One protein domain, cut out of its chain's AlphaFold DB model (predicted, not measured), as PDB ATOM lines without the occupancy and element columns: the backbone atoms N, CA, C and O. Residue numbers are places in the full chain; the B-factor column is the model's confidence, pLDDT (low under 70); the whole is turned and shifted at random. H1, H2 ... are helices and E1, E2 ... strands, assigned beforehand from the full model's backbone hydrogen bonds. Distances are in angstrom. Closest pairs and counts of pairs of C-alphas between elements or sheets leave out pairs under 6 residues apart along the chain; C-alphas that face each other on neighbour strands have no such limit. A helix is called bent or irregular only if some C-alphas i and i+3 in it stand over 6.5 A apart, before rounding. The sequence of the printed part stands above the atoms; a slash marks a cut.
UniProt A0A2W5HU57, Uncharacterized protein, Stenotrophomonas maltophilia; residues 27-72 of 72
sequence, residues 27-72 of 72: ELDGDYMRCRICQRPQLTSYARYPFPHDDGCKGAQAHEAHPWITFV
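Overview. This is residues 27 to 72 of the 72 residues of an uncharacterized protein of Stenotrophomonas maltophilia (UniProt A0A2W5HU57). A small antiparallel sheet of three short strands, E1, E2 and E3, makes one wall of this domain, and the second half of the printed part folds back across from it as a long link and two short helices. H1 lies near one end of the long axis and H2 toward the other, where H2 only grazes the sheet. The printed part has 46 residues with three named strands and then two named helices, in the order E1, E2, E3, H1, H2; the sheet's order is E1 - E2 - E3, antiparallel throughout. The class is mixed, helices and strands, with 19 residues, under half of those printed, in named elements. The whole is compact, with a radius of gyration of the C-alphas of 9.5 A, and its outline is elongated, spanning 25 by 16 by 14 A.

Along the chain. Begin with the sheet, and find C-alpha 27 at (15.635, -32.608, 42.892), where E1, residues 27 to 29, sets out; it covers 6.3 A from first to last C-alpha. Next look for E2, residues 32 to 35, the longest strand, which runs 10.0 A from C-alpha 32 at (11.450, -32.647, 49.916) to C-alpha 35 at (20.747, -31.197, 46.585). E3, residues 41 to 43, measures 6.7 A. Well after it, find H1 at residues 59 to 62, with 4.9 A between its first and last C-alphas. H2, residues 67 to 71, is the longest helix by residues at 6.0 A, and you reach its last C-alpha, that of Phe 71, at (11.590, -22.527, 42.528). Neither helix is bent or irregular.

Arrangement. Look first at E2, the inner strand, with the edge strands E1 and E3 as its neighbours. The three make a meander, each strand the antiparallel neighbour of the one before. E1 and E2 form a hairpin, with 155 degrees between their directions; the C-alphas of Leu 28 and Met 33 face each other at 4.8 A. Check there N 27 and O 34, within hydrogen-bond range at 2.9 A, and N 34 and O 27 at 2.8 A. E2 and E3 form a second hairpin, with 148 degrees between their directions; the C-alphas of Arg 34 and Pro 41 face each other at 4.5 A. Here you will find N 33 and O 42 within hydrogen-bond range at 2.9 A, and N 42 and O 33 at 2.8 A. Moving outward, H2 is on the sheet but only grazes it, with its residues 67 to 71. The closest C-alphas of E2 and H2 are those of Met 33 and Trp 68, 7.3 A apart. H1 is not on the sheet; its closest C-alpha to E2 is that of Gly 59, 7.0 A from that of Cys 35. H1 and E1 are apart, and H1 and H2 are apart too, although they follow each other in the chain. In H2 the O i to N i+4 pair is within hydrogen-bond range; H1, with 4 residues, is too short for such a pair, and its one O i to N i+3 pair is within range.

Size, cuts and confidence. The two C-alphas farthest apart are those of Gly 56 and Val 72, at 27.4 A, while the first and last printed C-alphas, of Glu 27 and Val 72, are 14.2 A apart. The printed part has no cut and ends at the chain's last residue, Val 72. The links E1 to E2, E2 to E3 and H1 to H2 are tight. The link from E3 to H1 is long: read residues 44 to 58, 15 residues with no named element, whose C-alphas lie 4 to 14 A from the mean of the C-alphas. The mean pLDDT of the printed part is 95.1, and one residue, Val 72, is under 70 in this predicted model.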
ATOM      1  N   GLU A  27      16.640 -31.586  43.136       97.25
ATOM      2  CA  GLU A  27      15.635 -32.608  42.892       97.25
ATOM      3  C   GLU A  27      14.448 -32.370  43.820       97.25
ATOM      4  O   GLU A  27      14.625 -32.190  45.024       97.25
ATOM      5  N   LEU A  28      13.250 -32.344  43.239       95.81
ATOM      6  CA  LEU A  28      11.997 -32.254  43.974       95.81
ATOM      7  C   LEU A  28      11.412 -33.663  44.103       95.81
ATOM      8  O   LEU A  28      11.129 -34.311  43.097       95.81
ATOM      9  N   ASP A  29      11.240 -34.115  45.339       94.25
ATOM     10  CA  ASP A  29      10.761 -35.444  45.718       94.25
ATOM     11  C   ASP A  29       9.635 -35.278  46.747       94.25
ATOM     12  O   ASP A  29       9.872 -35.167  47.951       94.25
ATOM     13  N   GLY A  30       8.399 -35.147  46.258       94.56
ATOM     14  CA  GLY A  30       7.247 -34.822  47.100       94.56
ATOM     15  C   GLY A  30       7.405 -33.463  47.788       94.56
ATOM     16  O   GLY A  30       7.509 -32.433  47.126       94.56
ATOM     17  N   ASP A  31       7.410 -33.463  49.120       95.19
ATOM     18  CA  ASP A  31       7.614 -32.282  49.965       95.19
ATOM     19  C   ASP A  31       9.085 -32.036  50.337       95.19
ATOM     20  O   ASP A  31       9.374 -31.125  51.126       95.19
ATOM     21  N   TYR A  32      10.012 -32.795  49.743       97.00
ATOM     22  CA  TYR A  32      11.450 -32.647  49.916       97.00
ATOM     23  C   TYR A  32      12.126 -32.013  48.701       97.00
ATOM     24  O   TYR A  32      11.947 -32.432  47.560       97.00
ATOM     25  N   MET A  33      13.006 -31.055  48.978       97.31
ATOM     26  CA  MET A  33      14.012 -30.564  48.046       97.31
ATOM     27  C   MET A  33      15.327 -31.248  48.386       97.31
ATOM     28  O   MET A  33      15.710 -31.292  49.557       97.31
ATOM     29  N   ARG A  34      16.035 -31.773  47.391       98.19
ATOM     30  CA  ARG A  34      17.315 -32.464  47.570       98.19
ATOM     31  C   ARG A  34      18.398 -31.800  46.743       98.19
ATOM     32  O   ARG A  34      18.205 -31.510  45.564       98.19
ATOM     33  N   CYS A  35      19.565 -31.597  47.342       98.00
ATOM     34  CA  CYS A  35      20.747 -31.197  46.585       98.00
ATOM     35  C   CYS A  35      21.224 -32.385  45.743       98.00
ATOM     36  O   CYS A  35      21.518 -33.439  46.303       98.00
ATOM     37  N   ARG A  36      21.402 -32.222  44.427       97.12
ATOM     38  CA  ARG A  36      21.896 -33.321  43.574       97.12
ATOM     39  C   ARG A  36      23.349 -33.730  43.848       97.12
ATOM     40  O   ARG A  36      23.765 -34.803  43.421       97.12
ATOM     41  N   ILE A  37      24.112 -32.911  44.577       97.50
ATOM     42  CA  ILE A  37      25.506 -33.204  44.945       97.50
ATOM     43  C   ILE A  37      25.574 -34.027  46.235       97.50
ATOM     44  O   ILE A  37      26.126 -35.121  46.220       97.50
ATOM     45  N   CYS A  38      25.030 -33.523  47.350       97.62
ATOM     46  CA  CYS A  38      25.131 -34.205  48.652       97.62
ATOM     47  C   CYS A  38      23.887 -35.001  49.056       97.62
ATOM     48  O   CYS A  38      23.891 -35.599  50.124       97.62
ATOM     49  N   GLN A  39      22.812 -34.976  48.262       97.12
ATOM     50  CA  GLN A  39      21.578 -35.760  48.454       97.12
ATOM     51  C   GLN A  39      20.813 -35.505  49.769       97.12
ATOM     52  O   GLN A  39      19.761 -36.104  50.009       97.12
ATOM     53  N   ARG A  40      21.298 -34.580  50.611       97.62
ATOM     54  CA  ARG A  40      20.596 -34.098  51.806       97.62
ATOM     55  C   ARG A  40      19.216 -33.573  51.408       97.62
ATOM     56  O   ARG A  40      19.135 -32.906  50.377       97.62
ATOM     57  N   PRO A  41      18.162 -33.860  52.188       97.62
ATOM     58  CA  PRO A  41      16.828 -33.328  51.952       97.62
ATOM     59  C   PRO A  41      16.518 -32.094  52.818       97.62
ATOM     60  O   PRO A  41      17.022 -31.959  53.933       97.62
ATOM     61  N   GLN A  42      15.605 -31.243  52.348       98.12
ATOM     62  CA  GLN A  42      14.945 -30.194  53.126       98.12
ATOM     63  C   GLN A  42      13.436 -30.234  52.875       98.12
ATOM     64  O   GLN A  42      13.002 -30.147  51.728       98.12
ATOM     65  N   LEU A  43      12.640 -30.318  53.942       97.69
ATOM     66  CA  LEU A  43      11.179 -30.235  53.871       97.69
ATOM     67  C   LEU A  43      10.709 -28.828  53.468       97.69
ATOM     68  O   LEU A  43      11.297 -27.827  53.883       97.69
ATOM     69  N   THR A  44       9.587 -28.756  52.751       96.56
ATOM     70  CA  THR A  44       8.965 -27.490  52.307       96.56
ATOM     71  C   THR A  44       8.632 -26.555  53.478       96.56
ATOM     72  O   THR A  44       8.727 -25.335  53.357       96.56
ATOM     73  N   SER A  45       8.301 -27.099  54.656       96.94
ATOM     74  CA  SER A  45       8.043 -26.310  55.874       96.94
ATOM     75  C   SER A  45       9.246 -25.475  56.334       96.94
ATOM     76  O   SER A  45       9.066 -24.479  57.034       96.94
ATOM     77  N   TYR A  46      10.459 -25.823  55.894       97.25
ATOM     78  CA  TYR A  46      11.688 -25.078  56.162       97.25
ATOM     79  C   TYR A  46      12.138 -24.202  54.984       97.25
ATOM     80  O   TYR A  46      13.270 -23.734  54.989       97.25
ATOM     81  N   ALA A  47      11.273 -23.918  54.004       96.00
ATOM     82  CA  ALA A  47      11.608 -23.159  52.790       96.00
ATOM     83  C   ALA A  47      12.321 -21.812  53.025       96.00
ATOM     84  O   ALA A  47      13.077 -21.352  52.173       96.00
ATOM     85  N   ARG A  48      12.072 -21.167  54.173       95.81
ATOM     86  CA  ARG A  48      12.665 -19.871  54.549       95.81
ATOM     87  C   ARG A  48      13.991 -19.985  55.306       95.81
ATOM     88  O   ARG A  48      14.553 -18.957  55.666       95.81
ATOM     89  N   TYR A  49      14.470 -21.198  55.566       96.88
ATOM     90  CA  TYR A  49      15.774 -21.451  56.171       96.88
ATOM     91  C   TYR A  49      16.781 -21.878  55.099       96.88
ATOM     92  O   TYR A  49      16.380 -22.520  54.120       96.88
ATOM     93  N   PRO A  50      18.082 -21.588  55.288       96.94
ATOM     94  CA  PRO A  50      19.120 -22.059  54.382       96.94
ATOM     95  C   PRO A  50      19.095 -23.580  54.218       96.94
ATOM     96  O   PRO A  50      18.845 -24.314  55.178       96.94
ATOM     97  N   PHE A  51      19.374 -24.055  53.007       98.19
ATOM     98  CA  PHE A  51      19.417 -25.478  52.713       98.19
ATOM     99  C   PHE A  51      20.508 -26.187  53.542       98.19
ATOM    100  O   PHE A  51      21.674 -25.783  53.486       98.19
ATOM    101  N   PRO A  52      20.177 -27.258  54.291       97.56
ATOM    102  CA  PRO A  52      21.114 -27.951  55.169       97.56
ATOM    103  C   PRO A  52      21.996 -28.926  54.373       97.56
ATOM    104  O   PRO A  52      21.763 -30.136  54.340       97.56
ATOM    105  N   HIS A  53      23.010 -28.390  53.696       98.38
ATOM    106  CA  HIS A  53      24.012 -29.199  53.006       98.38
ATOM    107  C   HIS A  53      24.840 -30.058  53.972       98.38
ATOM    108  O   HIS A  53      24.957 -29.761  55.158       98.38
ATOM    109  N   ASP A  54      25.431 -31.122  53.430       97.88
ATOM    110  CA  ASP A  54      26.452 -31.899  54.133       97.88
ATOM    111  C   ASP A  54      27.780 -31.129  54.174       97.88
ATOM    112  O   ASP A  54      28.058 -30.325  53.273       97.88
ATOM    113  N   ASP A  55      28.608 -31.391  55.184       95.75
ATOM    114  CA  ASP A  55      29.888 -30.700  55.346       95.75
ATOM    115  C   ASP A  55      30.798 -30.916  54.125       95.75
ATOM    116  O   ASP A  55      31.019 -32.031  53.656       95.75
ATOM    117  N   GLY A  56      31.325 -29.820  53.571       95.31
ATOM    118  CA  GLY A  56      32.171 -29.858  52.373       95.31
ATOM    119  C   GLY A  56      31.416 -30.030  51.047       95.31
ATOM    120  O   GLY A  56      32.050 -30.138  49.993       95.31
ATOM    121  N   CYS A  57      30.079 -30.019  51.047       97.38
ATOM    122  CA  CYS A  57      29.310 -30.062  49.807       97.38
ATOM    123  C   CYS A  57      29.577 -28.829  48.934       97.38
ATOM    124  O   CYS A  57      29.318 -27.692  49.326       97.38
ATOM    125  N   LYS A  58      29.990 -29.059  47.682       96.75
ATOM    126  CA  LYS A  58      30.198 -27.989  46.689       96.75
ATOM    127  C   LYS A  58      28.917 -27.203  46.381       96.75
ATOM    128  O   LYS A  58      28.985 -26.025  46.043       96.75
ATOM    129  N   GLY A  59      27.753 -27.839  46.531       94.19
ATOM    130  CA  GLY A  59      26.449 -27.194  46.371       94.19
ATOM    131  C   GLY A  59      26.212 -26.067  47.375       94.19
ATOM    132  O   GLY A  59      25.592 -25.079  47.010       94.19
ATOM    133  N   ALA A  60      26.796 -26.143  48.577       94.88
ATOM    134  CA  ALA A  60      26.635 -25.113  49.606       94.88
ATOM    135  C   ALA A  60      27.189 -23.739  49.188       94.88
ATOM    136  O   ALA A  60      26.750 -22.716  49.703       94.88
ATOM    137  N   GLN A  61      28.153 -23.712  48.264       92.56
ATOM    138  CA  GLN A  61      28.737 -22.479  47.726       92.56
ATOM    139  C   GLN A  61      28.153 -22.102  46.359       92.56
ATOM    140  O   GLN A  61      28.120 -20.928  46.005       92.56
ATOM    141  N   ALA A  62      27.742 -23.101  45.573       92.56
ATOM    142  CA  ALA A  62      27.382 -22.933  44.169       92.56
ATOM    143  C   ALA A  62      25.870 -22.885  43.905       92.56
ATOM    144  O   ALA A  62      25.467 -22.609  42.776       92.56
ATOM    145  N   HIS A  63      25.029 -23.253  44.870       94.06
ATOM    146  CA  HIS A  63      23.575 -23.289  44.713       94.06
ATOM    147  C   HIS A  63      22.904 -22.217  45.568       94.06
ATOM    148  O   HIS A  63      23.507 -21.612  46.454       94.06
ATOM    149  N   GLU A  64      21.633 -21.973  45.285       94.81
ATOM    150  CA  GLU A  64      20.817 -21.031  46.030       94.81
ATOM    151  C   GLU A  64      20.639 -21.501  47.475       94.81
ATOM    152  O   GLU A  64      20.248 -22.638  47.722       94.81
ATOM    153  N   ALA A  65      20.843 -20.607  48.444       96.12
ATOM    154  CA  ALA A  65      20.626 -20.947  49.849       96.12
ATOM    155  C   ALA A  65      19.155 -21.302  50.156       96.12
ATOM    156  O   ALA A  65      18.899 -22.035  51.103       96.12
ATOM    157  N   HIS A  66      18.197 -20.807  49.360       96.62
ATOM    158  CA  HIS A  66      16.753 -20.994  49.562       96.62
ATOM    159  C   HIS A  66      16.087 -21.528  48.279       96.62
ATOM    160  O   HIS A  66      15.393 -20.780  47.578       96.62
ATOM    161  N   PRO A  67      16.297 -22.810  47.934       95.75
ATOM    162  CA  PRO A  67      15.839 -23.365  46.660       95.75
ATOM    163  C   PRO A  67      14.318 -23.352  46.513       95.75
ATOM    164  O   PRO A  67      13.817 -23.070  45.433       95.75
ATOM    165  N   TRP A  68      13.576 -23.555  47.604       95.12
ATOM    166  CA  TRP A  68      12.111 -23.501  47.610       95.12
ATOM    167  C   TRP A  68      11.531 -22.141  47.225       95.12
ATOM    168  O   TRP A  68      10.475 -22.086  46.609       95.12
ATOM    169  N   ILE A  69      12.210 -21.049  47.587       94.00
ATOM    170  CA  ILE A  69      11.775 -19.684  47.256       94.00
ATOM    171  C   ILE A  69      12.171 -19.319  45.824       94.00
ATOM    172  O   ILE A  69      11.497 -18.524  45.190       94.00
ATOM    173  N   THR A  70      13.259 -19.902  45.318       88.50
ATOM    174  CA  THR A  70      13.725 -19.676  43.939       88.50
ATOM    175  C   THR A  70      12.931 -20.501  42.927       88.50
ATOM    176  O   THR A  70      12.837 -20.131  41.762       88.50
ATOM    177  N   PHE A  71      12.395 -21.643  43.361       79.88
ATOM    178  CA  PHE A  71      11.590 -22.527  42.528       79.88
ATOM    179  C   PHE A  71      10.240 -21.916  42.121       79.88
ATOM    180  O   PHE A  71       9.718 -22.280  41.068       79.88
ATOM    181  N   VAL A  72       9.678 -21.033  42.957       62.25
ATOM    182  CA  VAL A  72       8.357 -20.401  42.775       62.25
ATOM    183  C   VAL A  72       8.405 -19.080  42.020       62.25
ATOM    184  O   VAL A  72       9.391 -18.328  42.176       62.25
TER     185      VAL A  72